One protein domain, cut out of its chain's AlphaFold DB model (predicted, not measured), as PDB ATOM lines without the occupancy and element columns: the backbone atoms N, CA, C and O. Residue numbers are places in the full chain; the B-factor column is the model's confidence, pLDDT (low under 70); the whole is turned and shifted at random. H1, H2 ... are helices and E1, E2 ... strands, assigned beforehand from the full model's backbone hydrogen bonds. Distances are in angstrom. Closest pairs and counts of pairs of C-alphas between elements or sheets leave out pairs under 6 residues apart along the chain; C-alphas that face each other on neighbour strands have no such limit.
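AT A GLANCE: This is residues 87 to 195 of the 300 residues of an uncharacterized protein of Flavobacteriales bacterium (UniProt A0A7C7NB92). With little regular structure, a loop-rich body holds the small sheet E1-E2 and helix H3 packed on residues 87 to 95 of H1; a thin arm, residues 171 to 191 with E3, makes much of the length. The 109 printed residues have 42 in named elements, H1, H2, E1, E2, H3, E3: mixed, loose, radius of gyration of the C-alphas 17.2 A, spans 61 by 27 by 24 A.

IN THESE COORDINATES: E1 is residues 147 to 150, E2 160 to 162, H3 163 to 170, H2 111 to 115. H1, residues 87 to 105, measures 27.4 A from C-alpha 87 at (2.489, -11.223, -8.996). E3, 184 to 186, ends at (-7.717, -29.077, -19.846).

HOW THE PARTS SIT: E1 and E2 are parallel; N 150 and O 161 are within hydrogen-bond range, 3.0 A. H1 touches H3 about perpendicular, 89 degrees; closest C-alphas Ala 91 and Tyr 167, 5.2 A. H2 touches no helix. E3 pairs with no named strand. Every O i to N i+4 pair is within range in H1 and H3; H2 has 0 of 1, and 0 of 2 i+3 pairs.

THE WHOLE: The farthest C-alphas, Lys 111 and Phe 181, are 62.7 A apart. The printed part has no cut. Links H2 to E1 and H3 to E3 are long. Residues 107 to 116 have pLDDT under 70.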
ATOM      1  N   ASN A  87       1.778 -11.142  -7.728       92.56
ATOM      2  CA  ASN A  87       2.489 -11.223  -8.996       92.56
ATOM      3  C   ASN A  87       3.057  -9.857  -9.393       92.56
ATOM      4  O   ASN A  87       4.255  -9.757  -9.640       92.56
ATOM      5  N   SER A  88       2.248  -8.791  -9.341       92.62
ATOM      6  CA  SER A  88       2.714  -7.436  -9.672       92.62
ATOM      7  C   SER A  88       3.784  -6.923  -8.703       92.62
ATOM      8  O   SER A  88       4.804  -6.390  -9.134       92.62
ATOM      9  N   VAL A  89       3.625  -7.176  -7.399       92.88
ATOM     10  CA  VAL A  89       4.657  -6.847  -6.398       92.88
ATOM     11  C   VAL A  89       5.916  -7.698  -6.594       92.88
ATOM     12  O   VAL A  89       7.030  -7.184  -6.497       92.88
ATOM     13  N   GLY A  90       5.761  -8.992  -6.889       92.81
ATOM     14  CA  GLY A  90       6.883  -9.897  -7.144       92.81
ATOM     15  C   GLY A  90       7.701  -9.503  -8.376       92.81
ATOM     16  O   GLY A  90       8.930  -9.535  -8.323       92.81
ATOM     17  N   ALA A  91       7.032  -9.079  -9.450       93.38
ATOM     18  CA  ALA A  91       7.657  -8.554 -10.661       93.38
ATOM     19  C   ALA A  91       8.530  -7.336 -10.355       93.38
ATOM     20  O   ALA A  91       9.730  -7.349 -10.635       93.38
ATOM     21  N   TRP A  92       7.942  -6.331  -9.695       94.25
ATOM     22  CA  TRP A  92       8.633  -5.097  -9.334       94.25
ATOM     23  C   TRP A  92       9.847  -5.373  -8.439       94.25
ATOM     24  O   TRP A  92      10.953  -4.928  -8.733       94.25
ATOM     25  N   GLN A  93       9.683  -6.185  -7.389       92.94
ATOM     26  CA  GLN A  93      10.781  -6.534  -6.481       92.94
ATOM     27  C   GLN A  93      11.894  -7.329  -7.168       92.94
ATOM     28  O   GLN A  93      13.066  -7.170  -6.823       92.94
ATOM     29  N   SER A  94      11.549  -8.227  -8.094       93.50
ATOM     30  CA  SER A  94      12.543  -9.004  -8.837       93.50
ATOM     31  C   SER A  94      13.365  -8.097  -9.749       93.50
ATOM     32  O   SER A  94      14.594  -8.143  -9.693       93.50
ATOM     33  N   LEU A  95      12.708  -7.218 -10.513       93.44
ATOM     34  CA  LEU A  95      13.400  -6.312 -11.427       93.44
ATOM     35  C   LEU A  95      14.223  -5.263 -10.668       93.44
ATOM     36  O   LEU A  95      15.394  -5.063 -10.986       93.44
ATOM     37  N   GLN A  96      13.685  -4.708  -9.576       92.56
ATOM     38  CA  GLN A  96      14.423  -3.812  -8.682       92.56
ATOM     39  C   GLN A  96      15.721  -4.458  -8.179       92.56
ATOM     40  O   GLN A  96      16.767  -3.815  -8.142       92.56
ATOM     41  N   LYS A  97      15.688  -5.736  -7.776       91.56
ATOM     42  CA  LYS A  97      16.894  -6.431  -7.300       91.56
ATOM     43  C   LYS A  97      17.964  -6.528  -8.384       91.56
ATOM     44  O   LYS A  97      19.141  -6.395  -8.057       91.56
ATOM     45  N   GLN A  98      17.579  -6.773  -9.636       90.94
ATOM     46  CA  GLN A  98      18.537  -6.812 -10.747       90.94
ATOM     47  C   GLN A  98      19.089  -5.421 -11.047       90.94
ATOM     48  O   GLN A  98      20.303  -5.255 -11.136       90.94
ATOM     49  N   TRP A  99      18.216  -4.416 -11.072       90.31
ATOM     50  CA  TRP A  99      18.598  -3.020 -11.226       90.31
ATOM     51  C   TRP A  99      19.612  -2.574 -10.156       90.31
ATOM     52  O   TRP A  99      20.670  -2.040 -10.488       90.31
ATOM     53  N   ILE A 100      19.374  -2.895  -8.875       87.81
ATOM     54  CA  ILE A 100      20.312  -2.592  -7.777       87.81
ATOM     55  C   ILE A 100      21.671  -3.263  -8.010       87.81
ATOM     56  O   ILE A 100      22.704  -2.627  -7.812       87.81
ATOM     57  N   LYS A 101      21.696  -4.538  -8.422       87.69
ATOM     58  CA  LYS A 101      22.956  -5.249  -8.695       87.69
ATOM     59  C   LYS A 101      23.743  -4.579  -9.819       87.69
ATOM     60  O   LYS A 101      24.946  -4.396  -9.675       87.69
ATOM     61  N   GLN A 102      23.082  -4.177 -10.904       86.00
ATOM     62  CA  GLN A 102      23.738  -3.480 -12.015       86.00
ATOM     63  C   GLN A 102      24.302  -2.125 -11.579       86.00
ATOM     64  O   GLN A 102      25.466  -1.828 -11.843       86.00
ATOM     65  N   LYS A 103      23.525  -1.345 -10.818       83.19
ATOM     66  CA  LYS A 103      23.984  -0.071 -10.246       83.19
ATOM     67  C   LYS A 103      25.168  -0.244  -9.291       83.19
ATOM     68  O   LYS A 103      26.038   0.616  -9.241       83.19
ATOM     69  N   GLN A 104      25.226  -1.347  -8.541       80.88
ATOM     70  CA  GLN A 104      26.368  -1.669  -7.677       80.88
ATOM     71  C   GLN A 104      27.629  -2.033  -8.463       80.88
ATOM     72  O   GLN A 104      28.726  -1.642  -8.067       80.88
ATOM     73  N   LEU A 105      27.480  -2.755  -9.573       79.69
ATOM     74  CA  LEU A 105      28.599  -3.187 -10.409       79.69
ATOM     75  C   LEU A 105      29.205  -2.043 -11.231       79.69
ATOM     76  O   LEU A 105      30.413  -2.038 -11.456       79.69
ATOM     77  N   SER A 106      28.417  -1.034 -11.612       74.25
ATOM     78  CA  SER A 106      28.897   0.096 -12.421       74.25
ATOM     79  C   SER A 106      29.858   1.052 -11.692       74.25
ATOM     80  O   SER A 106      30.239   2.076 -12.250       74.25
ATOM     81  N   SER A 107      30.280   0.743 -10.453       59.53
ATOM     82  CA  SER A 107      31.245   1.509  -9.633       59.53
ATOM     83  C   SER A 107      30.900   2.989  -9.391       59.53
ATOM     84  O   SER A 107      31.656   3.709  -8.745       59.53
ATOM     85  N   GLY A 108      29.714   3.434  -9.814       54.88
ATOM     86  CA  GLY A 108      29.181   4.779  -9.594       54.88
ATOM     87  C   GLY A 108      28.512   4.982  -8.230       54.88
ATOM     88  O   GLY A 108      27.898   6.024  -8.005       54.88
ATOM     89  N   VAL A 109      28.597   4.015  -7.305       50.47
ATOM     90  CA  VAL A 109      27.900   4.075  -6.006       50.47
ATOM     91  C   VAL A 109      28.632   4.972  -5.009       50.47
ATOM     92  O   VAL A 109      29.207   4.535  -4.015       50.47
ATOM     93  N   GLY A 110      28.586   6.276  -5.270       51.12
ATOM     94  CA  GLY A 110      28.850   7.298  -4.267       51.12
ATOM     95  C   GLY A 110      27.659   7.482  -3.317       51.12
ATOM     96  O   GLY A 110      26.542   7.027  -3.563       51.12
ATOM     97  N   LYS A 111      27.870   8.252  -2.242       50.66
ATOM     98  CA  LYS A 111      26.841   8.682  -1.266       50.66
ATOM     99  C   LYS A 111      25.591   9.323  -1.917       50.66
ATOM    100  O   LYS A 111      24.557   9.401  -1.256       50.66
ATOM    101  N   TYR A 112      25.688   9.740  -3.183       47.56
ATOM    102  CA  TYR A 112      24.650  10.394  -3.986       47.56
ATOM    103  C   TYR A 112      23.655   9.446  -4.680       47.56
ATOM    104  O   TYR A 112      22.586   9.902  -5.062       47.56
ATOM    105  N   VAL A 113      23.916   8.132  -4.751       52.25
ATOM    106  CA  VAL A 113      22.969   7.143  -5.329       52.25
ATOM    107  C   VAL A 113      21.753   6.885  -4.418       52.25
ATOM    108  O   VAL A 113      20.824   6.177  -4.775       52.25
ATOM    109  N   ARG A 114      21.699   7.491  -3.223       54.00
ATOM    110  CA  ARG A 114      20.590   7.312  -2.264       54.00
ATOM    111  C   ARG A 114      19.240   7.857  -2.740       54.00
ATOM    112  O   ARG A 114      18.238   7.500  -2.129       54.00
ATOM    113  N   TYR A 115      19.240   8.723  -3.752       54.06
ATOM    114  CA  TYR A 115      18.031   9.322  -4.325       54.06
ATOM    115  C   TYR A 115      17.692   8.778  -5.718       54.06
ATOM    116  O   TYR A 115      16.695   9.198  -6.289       54.06
ATOM    117  N   ASP A 116      18.504   7.858  -6.250       63.34
ATOM    118  CA  ASP A 116      18.153   7.077  -7.436       63.34
ATOM    119  C   ASP A 116      17.291   5.913  -6.927       63.34
ATOM    120  O   ASP A 116      17.802   4.916  -6.406       63.34
ATOM    121  N   ASP A 117      15.974   6.109  -6.911       78.62
ATOM    122  CA  ASP A 117      15.024   5.046  -6.602       78.62
ATOM    123  C   ASP A 117      14.640   4.335  -7.906       78.62
ATOM    124  O   ASP A 117      14.604   4.920  -8.983       78.62
ATOM    125  N   PHE A 118      14.345   3.040  -7.805       90.00
ATOM    126  CA  PHE A 118      13.825   2.294  -8.943       90.00
ATOM    127  C   PHE A 118      12.398   2.762  -9.245       90.00
ATOM    128  O   PHE A 118      11.466   2.492  -8.479       90.00
ATOM    129  N   GLU A 119      12.249   3.465 -10.357       91.62
ATOM    130  CA  GLU A 119      11.005   4.056 -10.828       91.62
ATOM    131  C   GLU A 119      10.679   3.563 -12.231       91.62
ATOM    132  O   GLU A 119      11.550   3.425 -13.088       91.62
ATOM    133  N   VAL A 120       9.399   3.312 -12.468       94.06
ATOM    134  CA  VAL A 120       8.931   2.692 -13.705       94.06
ATOM    135  C   VAL A 120       7.894   3.584 -14.377       94.06
ATOM    136  O   VAL A 120       7.011   4.138 -13.711       94.06
ATOM    137  N   GLY A 121       8.003   3.717 -15.698       94.88
ATOM    138  CA  GLY A 121       6.976   4.326 -16.540       94.88
ATOM    139  C   GLY A 121       5.719   3.469 -16.632       94.88
ATOM    140  O   GLY A 121       5.680   2.331 -16.161       94.88
ATOM    141  N   TRP A 122       4.672   4.008 -17.248       96.25
ATOM    142  CA  TRP A 122       3.436   3.257 -17.441       96.25
ATOM    143  C   TRP A 122       3.591   2.211 -18.549       96.25
ATOM    144  O   TRP A 122       3.382   1.021 -18.306       96.25
ATOM    145  N   SER A 123       4.023   2.653 -19.732       95.25
ATOM    146  CA  SER A 123       4.232   1.818 -20.918       95.25
ATOM    147  C   SER A 123       5.448   2.291 -21.731       95.25
ATOM    148  O   SER A 123       6.095   3.267 -21.352       95.25
ATOM    149  N   ASN A 124       5.746   1.636 -22.857       91.75
ATOM    150  CA  ASN A 124       6.767   2.079 -23.813       91.75
ATOM    151  C   ASN A 124       6.457   3.442 -24.462       91.75
ATOM    152  O   ASN A 124       7.381   4.133 -24.878       91.75
ATOM    153  N   PHE A 125       5.184   3.838 -24.528       91.69
ATOM    154  CA  PHE A 125       4.752   5.131 -25.071       91.69
ATOM    155  C   PHE A 125       4.521   6.186 -23.984       91.69
ATOM    156  O   PHE A 125       4.509   7.379 -24.266       91.69
ATOM    157  N   GLN A 126       4.365   5.760 -22.728       94.38
ATOM    158  CA  GLN A 126       4.129   6.634 -21.578       94.38
ATOM    159  C   GLN A 126       5.210   6.424 -20.510       94.38
ATOM    160  O   GLN A 126       4.954   5.949 -19.397       94.38
ATOM    161  N   LEU A 127       6.446   6.750 -20.888       92.81
ATOM    162  CA  LEU A 127       7.609   6.720 -20.004       92.81
ATOM    163  C   LEU A 127       7.640   7.937 -19.075       92.81
ATOM    164  O   LEU A 127       7.025   8.971 -19.334       92.81
ATOM    165  N   LEU A 128       8.391   7.817 -17.979       92.12
ATOM    166  CA  LEU A 128       8.715   8.974 -17.147       92.12
ATOM    167  C   LEU A 128       9.768   9.842 -17.845       92.12
ATOM    168  O   LEU A 128      10.450   9.396 -18.770       92.12
ATOM    169  N   SER A 129       9.962  11.070 -17.362       88.62
ATOM    170  CA  SER A 129      11.082  11.893 -17.821       88.62
ATOM    171  C   SER A 129      12.412  11.159 -17.611       88.62
ATOM    172  O   SER A 129      12.581  10.436 -16.629       88.62
ATOM    173  N   ALA A 130      13.369  11.345 -18.525       83.50
ATOM    174  CA  ALA A 130      14.629  10.593 -18.534       83.50
ATOM    175  C   ALA A 130      15.385  10.555 -17.182       83.50
ATOM    176  O   ALA A 130      15.916   9.500 -16.850       83.50
ATOM    177  N   PRO A 131      15.408  11.624 -16.354       84.00
ATOM    178  CA  PRO A 131      16.047  11.570 -15.035       84.00
ATOM    179  C   PRO A 131      15.341  10.666 -14.016       84.00
ATOM    180  O   PRO A 131      15.924  10.349 -12.983       84.00
ATOM    181  N   ARG A 132      14.077  10.318 -14.265       86.12
ATOM    182  CA  ARG A 132      13.227   9.521 -13.380       86.12
ATOM    183  C   ARG A 132      13.031   8.104 -13.889       86.12
ATOM    184  O   ARG A 132      12.967   7.181 -13.094       86.12
ATOM    185  N   ASN A 133      12.935   7.908 -15.200       91.75
ATOM    186  CA  ASN A 133      12.688   6.580 -15.743       91.75
ATOM    187  C   ASN A 133      13.895   5.662 -15.511       91.75
ATOM    188  O   ASN A 133      14.981   5.915 -16.033       91.75
ATOM    189  N   SER A 134      13.715   4.579 -14.754       92.81
ATOM    190  CA  SER A 134      14.797   3.615 -14.566       92.81
ATOM    191  C   SER A 134      15.085   2.870 -15.859       92.81
ATOM    192  O   SER A 134      14.176   2.450 -16.576       92.81
ATOM    193  N   THR A 135      16.372   2.657 -16.112       93.00
ATOM    194  CA  THR A 135      16.850   1.790 -17.183       93.00
ATOM    195  C   THR A 135      17.549   0.564 -16.615       93.00
ATOM    196  O   THR A 135      18.113   0.606 -15.516       93.00
ATOM    197  N   ILE A 136      17.513  -0.530 -17.361       91.88
ATOM    198  CA  ILE A 136      18.222  -1.774 -17.063       91.88
ATOM    199  C   ILE A 136      19.046  -2.186 -18.291       91.88
ATOM    200  O   ILE A 136      18.905  -1.573 -19.336       91.88
ATOM    201  N   LEU A 137      19.961  -3.139 -18.130       91.44
ATOM    202  CA  LEU A 137      20.678  -3.808 -19.219       91.44
ATOM    203  C   LEU A 137      20.333  -5.301 -19.174       91.44
ATOM    204  O   LEU A 137      20.959  -6.054 -18.417       91.44
ATOM    205  N   MET A 138      19.293  -5.744 -19.879       88.56
ATOM    206  CA  MET A 138      18.825  -7.134 -19.798       88.56
ATOM    207  C   MET A 138      19.810  -8.124 -20.419       88.56
ATOM    208  O   MET A 138      19.890  -9.261 -19.949       88.56
ATOM    209  N   GLY A 139      20.601  -7.700 -21.409       83.19
ATOM    210  CA  GLY A 139      21.667  -8.504 -22.011       83.19
ATOM    211  C   GLY A 139      22.887  -8.711 -21.101       83.19
ATOM    212  O   GLY A 139      23.754  -9.537 -21.393       83.19
ATOM    213  N   GLY A 140      22.955  -8.013 -19.961       80.75
ATOM    214  CA  GLY A 140      23.986  -8.196 -18.942       80.75
ATOM    215  C   GLY A 140      25.236  -7.335 -19.149       80.75
ATOM    216  O   GLY A 140      25.159  -6.192 -19.575       80.75
ATOM    217  N   LEU A 141      26.409  -7.860 -18.772       72.44
ATOM    218  CA  LEU A 141      27.645  -7.070 -18.609       72.44
ATOM    219  C   LEU A 141      28.185  -6.449 -19.913       72.44
ATOM    220  O   LEU A 141      28.864  -5.430 -19.856       72.44
ATOM    221  N   ASN A 142      27.897  -7.067 -21.060       79.69
ATOM    222  CA  ASN A 142      28.364  -6.613 -22.377       79.69
ATOM    223  C   ASN A 142      27.266  -5.915 -23.185       79.69
ATOM    224  O   ASN A 142      27.477  -5.589 -24.352       79.69
ATOM    225  N   ASP A 143      26.095  -5.738 -22.586       84.00
ATOM    226  CA  ASP A 143      25.015  -5.002 -23.206       84.00
ATOM    227  C   ASP A 143      25.305  -3.505 -23.098       84.00
ATOM    228  O   ASP A 143      25.622  -2.989 -22.025       84.00
ATOM    229  N   ALA A 144      25.255  -2.824 -24.238       83.56
ATOM    230  CA  ALA A 144      25.507  -1.393 -24.332       83.56
ATOM    231  C   ALA A 144      24.210  -0.578 -24.413       83.56
ATOM    232  O   ALA A 144      24.269   0.648 -24.320       83.56
ATOM    233  N   ASN A 145      23.060  -1.237 -24.588       90.31
ATOM    234  CA  ASN A 145      21.793  -0.585 -24.879       90.31
ATOM    235  C   ASN A 145      20.891  -0.626 -23.642       90.31
ATOM    236  O   ASN A 145      20.262  -1.644 -23.377       90.31
ATOM    237  N   PRO A 146      20.816   0.465 -22.859       90.88
ATOM    238  CA  PRO A 146      19.930   0.504 -21.709       90.88
ATOM    239  C   PRO A 146      18.464   0.458 -22.149       90.88
ATOM    240  O   PRO A 146      18.020   1.303 -22.927       90.88
ATOM    241  N   GLU A 147      17.693  -0.467 -21.586       94.62
ATOM    242  CA  GLU A 147      16.258  -0.553 -21.818       94.62
ATOM    243  C   GLU A 147      15.483   0.222 -20.761       94.62
ATOM    244  O   GLU A 147      15.704   0.076 -19.555       94.62
ATOM    245  N   SER A 148      14.530   1.034 -21.206       95.31
ATOM    246  CA  SER A 148      13.612   1.741 -20.318       95.31
ATOM    247  C   SER A 148      12.654   0.770 -19.641       95.31
ATOM    248  O   SER A 148      12.103  -0.121 -20.282       95.31
ATOM    249  N   VAL A 149      12.411   0.963 -18.347       95.31
ATOM    250  CA  VAL A 149      11.508   0.100 -17.586       95.31
ATOM    251  C   VAL A 149      10.129   0.738 -17.448       95.31
ATOM    252  O   VAL A 149      10.006   1.898 -17.052       95.31
ATOM    253  N   GLY A 150       9.076  -0.039 -17.688       95.81
ATOM    254  CA  GLY A 150       7.715   0.349 -17.320       95.81
ATOM    255  C   GLY A 150       6.845  -0.826 -16.880       95.81
ATOM    256  O   GLY A 150       7.318  -1.949 -16.717       95.81
ATOM    257  N   ILE A 151       5.568  -0.571 -16.610       96.12
ATOM    258  CA  ILE A 151       4.665  -1.578 -16.035       96.12
ATOM    259  C   ILE A 151       4.111  -2.507 -17.126       96.12
ATOM    260  O   ILE A 151       4.195  -3.736 -17.007       96.12
ATOM    261  N   TYR A 152       3.565  -1.923 -18.191       96.38
ATOM    262  CA  TYR A 152       2.818  -2.614 -19.243       96.38
ATOM    263  C   TYR A 152       3.445  -2.429 -20.627       96.38
ATOM    264  O   TYR A 152       4.144  -1.460 -20.874       96.38
ATOM    265  N   GLY A 153       3.166  -3.345 -21.553       92.50
ATOM    266  CA  GLY A 153       3.657  -3.283 -22.933       92.50
ATOM    267  C   GLY A 153       4.554  -4.465 -23.294       92.50
ATOM    268  O   GLY A 153       4.913  -5.279 -22.440       92.50
ATOM    269  N   ALA A 154       4.893  -4.581 -24.575       88.69
ATOM    270  CA  ALA A 154       5.731  -5.662 -25.079       88.69
ATOM    271  C   ALA A 154       7.222  -5.328 -24.922       88.69
ATOM    272  O   ALA A 154       7.661  -4.238 -25.283       88.69
ATOM    273  N   SER A 155       8.007  -6.287 -24.436       87.44
ATOM    274  CA  SER A 155       9.471  -6.185 -24.342       87.44
ATOM    275  C   SER A 155      10.139  -6.727 -25.618       87.44
ATOM    276  O   SER A 155      10.888  -7.699 -25.548       87.44
ATOM    277  N   ALA A 156       9.787  -6.191 -26.792       75.12
ATOM    278  CA  ALA A 156      10.157  -6.789 -28.087       75.12
ATOM    279  C   ALA A 156      11.454  -6.228 -28.701       75.12
ATOM    280  O   ALA A 156      12.249  -6.990 -29.246       75.12
ATOM    281  N   ASP A 157      11.698  -4.921 -28.574       76.00
ATOM    282  CA  ASP A 157      12.676  -4.226 -29.432       76.00
ATOM    283  C   ASP A 157      14.033  -3.956 -28.759       76.00
ATOM    284  O   ASP A 157      14.843  -3.190 -29.273       76.00
ATOM    285  N   GLY A 158      14.285  -4.522 -27.573       83.12
ATOM    286  CA  GLY A 158      15.535  -4.293 -26.830       83.12
ATOM    287  C   GLY A 158      15.752  -2.843 -26.370       83.12
ATOM    288  O   GLY A 158      16.850  -2.488 -25.969       83.12
ATOM    289  N   ALA A 159      14.721  -1.996 -26.439       90.38
ATOM    290  CA  ALA A 159      14.725  -0.624 -25.923       90.38
ATOM    291  C   ALA A 159      13.829  -0.458 -24.683       90.38
ATOM    292  O   ALA A 159      13.886   0.561 -23.989       90.38
ATOM    293  N   TYR A 160      12.977  -1.448 -24.407       94.44
ATOM    294  CA  TYR A 160      11.959  -1.384 -23.372       94.44
ATOM    295  C   TYR A 160      11.744  -2.740 -22.702       94.44
ATOM    296  O   TYR A 160      11.711  -3.778 -23.364       94.44
ATOM    297  N   VAL A 161      11.549  -2.710 -21.385       95.50
ATOM    298  CA  VAL A 161      11.235  -3.876 -20.561       95.50
ATOM    299  C   VAL A 161      10.012  -3.563 -19.712       95.50
ATOM    300  O   VAL A 161      10.040  -2.670 -18.862       95.50
ATOM    301  N   SER A 162       8.942  -4.334 -19.896       95.88
ATOM    302  CA  SER A 162       7.767  -4.249 -19.032       95.88
ATOM    303  C   SER A 162       7.844  -5.218 -17.855       95.88
ATOM    304  O   SER A 162       8.321  -6.350 -17.974       95.88
ATOM    305  N   LEU A 163       7.311  -4.801 -16.704       95.31
ATOM    306  CA  LEU A 163       7.139  -5.671 -15.539       95.31
ATOM    307  C   LEU A 163       6.225  -6.861 -15.844       95.31
ATOM    308  O   LEU A 163       6.482  -7.959 -15.351       95.31
ATOM    309  N   SER A 164       5.180  -6.639 -16.642       94.69
ATOM    310  CA  SER A 164       4.239  -7.678 -17.075       94.69
ATOM    311  C   SER A 164       4.935  -8.782 -17.868       94.69
ATOM    312  O   SER A 164       4.976  -9.924 -17.411       94.69
ATOM    313  N   SER A 165       5.589  -8.431 -18.978       92.69
ATOM    314  CA  SER A 165       6.322  -9.395 -19.805       92.69
ATOM    315  C   SER A 165       7.468 -10.055 -19.035       92.69
ATOM    316  O   SER A 165       7.629 -11.275 -19.094       92.69
ATOM    317  N   TYR A 166       8.231  -9.290 -18.246       92.94
ATOM    318  CA  TYR A 166       9.309  -9.840 -17.418       92.94
ATOM    319  C   TYR A 166       8.798 -10.901 -16.431       92.94
ATOM    320  O   TYR A 166       9.422 -11.951 -16.251       92.94
ATOM    321  N   TYR A 167       7.655 -10.654 -15.790       93.06
ATOM    322  CA  TYR A 167       7.088 -11.586 -14.825       93.06
ATOM    323  C   TYR A 167       6.544 -12.855 -15.473       93.06
ATOM    324  O   TYR A 167       6.819 -13.947 -14.966       93.06
ATOM    325  N   ASP A 168       5.787 -12.708 -16.560       91.25
ATOM    326  CA  ASP A 168       5.203 -13.838 -17.281       91.25
ATOM    327  C   ASP A 168       6.306 -14.721 -17.893       91.25
ATOM    328  O   ASP A 168       6.232 -15.944 -17.783       91.25
ATOM    329  N   ASN A 169       7.410 -14.130 -18.374       90.19
ATOM    330  CA  ASN A 169       8.588 -14.871 -18.846       90.19
ATOM    331  C   ASN A 169       9.310 -15.636 -17.724       90.19
ATOM    332  O   ASN A 169       9.726 -16.778 -17.916       90.19
ATOM    333  N   MET A 170       9.461 -15.043 -16.534       90.19
ATOM    334  CA  MET A 170      10.056 -15.744 -15.384       90.19
ATOM    335  C   MET A 170       9.148 -16.838 -14.812       90.19
ATOM    336  O   MET A 170       9.618 -17.726 -14.100       90.19
ATOM    337  N   ASN A 171       7.843 -16.746 -15.054       90.25
ATOM    338  CA  ASN A 171       6.845 -17.649 -14.506       90.25
ATOM    339  C   ASN A 171       5.942 -18.137 -15.641       90.25
ATOM    340  O   ASN A 171       4.752 -17.808 -15.618       90.25
ATOM    341  N   PRO A 172       6.444 -18.961 -16.577       89.81
ATOM    342  CA  PRO A 172       5.656 -19.397 -17.720       89.81
ATOM    343  C   PRO A 172       4.369 -20.095 -17.272       89.81
ATOM    344  O   PRO A 172       4.286 -20.715 -16.196       89.81
ATOM    345  N   ILE A 173       3.320 -19.921 -18.064       88.88
ATOM    346  CA  ILE A 173       2.042 -20.591 -17.851       88.88
ATOM    347  C   ILE A 173       2.186 -22.001 -18.425       88.88
ATOM    348  O   ILE A 173       2.655 -22.130 -19.551       88.88
ATOM    349  N   PRO A 174       1.849 -23.057 -17.665       89.62
ATOM    350  CA  PRO A 174       1.872 -24.408 -18.204       89.62
ATOM    351  C   PRO A 174       0.955 -24.516 -19.422       89.62
ATOM    352  O   PRO A 174      -0.174 -24.021 -19.380       89.62
ATOM    353  N   GLU A 175       1.442 -25.192 -20.459       89.06
ATOM    354  CA  GLU A 175       0.664 -25.493 -21.658       89.06
ATOM    355  C   GLU A 175      -0.609 -26.294 -21.325       89.06
ATOM    356  O   GLU A 175      -0.685 -26.932 -20.260       89.06
ATOM    357  N   PRO A 176      -1.629 -26.268 -22.207       90.94
ATOM    358  CA  PRO A 176      -2.803 -27.116 -22.066       90.94
ATOM    359  C   PRO A 176      -2.417 -28.584 -21.853       90.94
ATOM    360  O   PRO A 176      -1.484 -29.104 -22.459       90.94
ATOM    361  N   SER A 177      -3.146 -29.272 -20.973       90.62
ATOM    362  CA  SER A 177      -2.966 -30.713 -20.808       90.62
ATOM    363  C   SER A 177      -3.590 -31.411 -22.004       90.62
ATOM    364  O   SER A 177      -4.799 -31.289 -22.212       90.62
ATOM    365  N   GLU A 178      -2.792 -32.181 -22.728       95.25
ATOM    366  CA  GLU A 178      -3.227 -32.969 -23.880       95.25
ATOM    367  C   GLU A 178      -3.210 -34.464 -23.550       95.25
ATOM    368  O   GLU A 178      -2.447 -34.925 -22.695       95.25
ATOM    369  N   ASP A 179      -4.093 -35.219 -24.193       93.44
ATOM    370  CA  ASP A 179      -4.027 -36.675 -24.200       93.44
ATOM    371  C   ASP A 179      -2.962 -37.172 -25.209       93.44
ATOM    372  O   ASP A 179      -2.421 -36.387 -25.992       93.44
ATOM    373  N   PRO A 180      -2.637 -38.480 -25.238       93.75
ATOM    374  CA  PRO A 180      -1.676 -39.028 -26.200       93.75
ATOM    375  C   PRO A 180      -2.074 -38.885 -27.682       93.75
ATOM    376  O   PRO A 180      -1.258 -39.180 -28.552       93.75
ATOM    377  N   PHE A 181      -3.313 -38.479 -27.976       93.75
ATOM    378  CA  PHE A 181      -3.850 -38.281 -29.323       93.75
ATOM    379  C   PHE A 181      -3.957 -36.792 -29.701       93.75
ATOM    380  O   PHE A 181      -4.460 -36.477 -30.780       93.75
ATOM    381  N   GLY A 182      -3.471 -35.883 -28.846       89.19
ATOM    382  CA  GLY A 182      -3.485 -34.436 -29.069       89.19
ATOM    383  C   GLY A 182      -4.817 -33.755 -28.742       89.19
ATOM    384  O   GLY A 182      -5.018 -32.596 -29.100       89.19
ATOM    385  N   ALA A 183      -5.755 -34.437 -28.078       93.38
ATOM    386  CA  ALA A 183      -6.979 -33.808 -27.603       93.38
ATOM    387  C   ALA A 183      -6.718 -33.052 -26.294       93.38
ATOM    388  O   ALA A 183      -6.197 -33.603 -25.322       93.38
ATOM    389  N   VAL A 184      -7.122 -31.781 -26.244       93.75
ATOM    390  CA  VAL A 184      -6.977 -30.944 -25.048       93.75
ATOM    391  C   VAL A 184      -7.938 -31.424 -23.958       93.75
ATOM    392  O   VAL A 184      -9.151 -31.240 -24.047       93.75
ATOM    393  N   ILE A 185      -7.386 -31.997 -22.890       91.94
ATOM    394  CA  ILE A 185      -8.118 -32.423 -21.691       91.94
ATOM    395  C   ILE A 185      -8.477 -31.204 -20.838       91.94
ATOM    396  O   ILE A 185      -9.571 -31.120 -20.275       91.94
ATOM    397  N   LYS A 186      -7.538 -30.258 -20.696       93.94
ATOM    398  CA  LYS A 186      -7.717 -29.077 -19.846       93.94
ATOM    399  C   LYS A 186      -6.919 -27.888 -20.359       93.94
ATOM    400  O   LYS A 186      -5.697 -27.951 -20.455       93.94
ATOM    401  N   THR A 187      -7.615 -26.786 -20.610       92.56
ATOM    402  CA  THR A 187      -7.008 -25.508 -20.990       92.56
ATOM    403  C   THR A 187      -6.380 -24.797 -19.789       92.56
ATOM    404  O   THR A 187      -6.713 -25.061 -18.625       92.56
ATOM    405  N   ALA A 188      -5.464 -23.866 -20.066       89.69
ATOM    406  CA  ALA A 188      -4.924 -22.977 -19.046       89.69
ATOM    407  C   ALA A 188      -6.045 -22.135 -18.409       89.69
ATOM    408  O   ALA A 188      -6.964 -21.666 -19.079       89.69
ATOM    409  N   LYS A 189      -5.971 -21.930 -17.088       88.44
ATOM    410  CA  LYS A 189      -6.994 -21.177 -16.336       88.44
ATOM    411  C   LYS A 189      -6.976 -19.672 -16.640       88.44
ATOM    412  O   LYS A 189      -7.969 -18.988 -16.414       88.44
ATOM    413  N   PHE A 190      -5.834 -19.156 -17.066       86.88
ATOM    414  CA  PHE A 190      -5.591 -17.751 -17.358       86.88
ATOM    415  C   PHE A 190      -4.515 -17.669 -18.436       86.88
ATOM    416  O   PHE A 190      -3.685 -18.571 -18.547       86.88
ATOM    417  N   THR A 191      -4.544 -16.592 -19.211       85.31
ATOM    418  CA  THR A 191      -3.599 -16.320 -20.300       85.31
ATOM    419  C   THR A 191      -2.399 -15.496 -19.851       85.31
ATOM    420  O   THR A 191      -1.344 -15.631 -20.447       85.31
ATOM    421  N   ASN A 192      -2.540 -14.711 -18.775       87.81
ATOM    422  CA  ASN A 192      -1.481 -13.899 -18.167       87.81
ATOM    423  C   ASN A 192      -1.489 -14.100 -16.643       87.81
ATOM    424  O   ASN A 192      -2.558 -14.260 -16.042       87.81
ATOM    425  N   LYS A 193      -0.317 -14.102 -15.988       91.38
ATOM    426  CA  LYS A 193      -0.239 -14.110 -14.511       91.38
ATOM    427  C   LYS A 193      -0.171 -12.698 -13.957       91.38
ATOM    428  O   LYS A 193      -0.632 -12.470 -12.831       91.38
ATOM    429  N   PHE A 194       0.445 -11.777 -14.687       93.69
ATOM    430  CA  PHE A 194       0.435 -10.373 -14.319       93.69
ATOM    431  C   PHE A 194      -0.986  -9.798 -14.479       93.69
ATOM    432  O   PHE A 194      -1.646 -10.092 -15.473       93.69
ATOM    433  N   PRO A 195      -1.504  -9.031 -13.501       93.44
ATOM    434  CA  PRO A 195      -2.851  -8.483 -13.600       93.44
ATOM    435  C   PRO A 195      -2.934  -7.381 -14.659       93.44
ATOM    436  O   PRO A 195      -2.107  -6.463 -14.673       93.44
TER     437      PRO A 195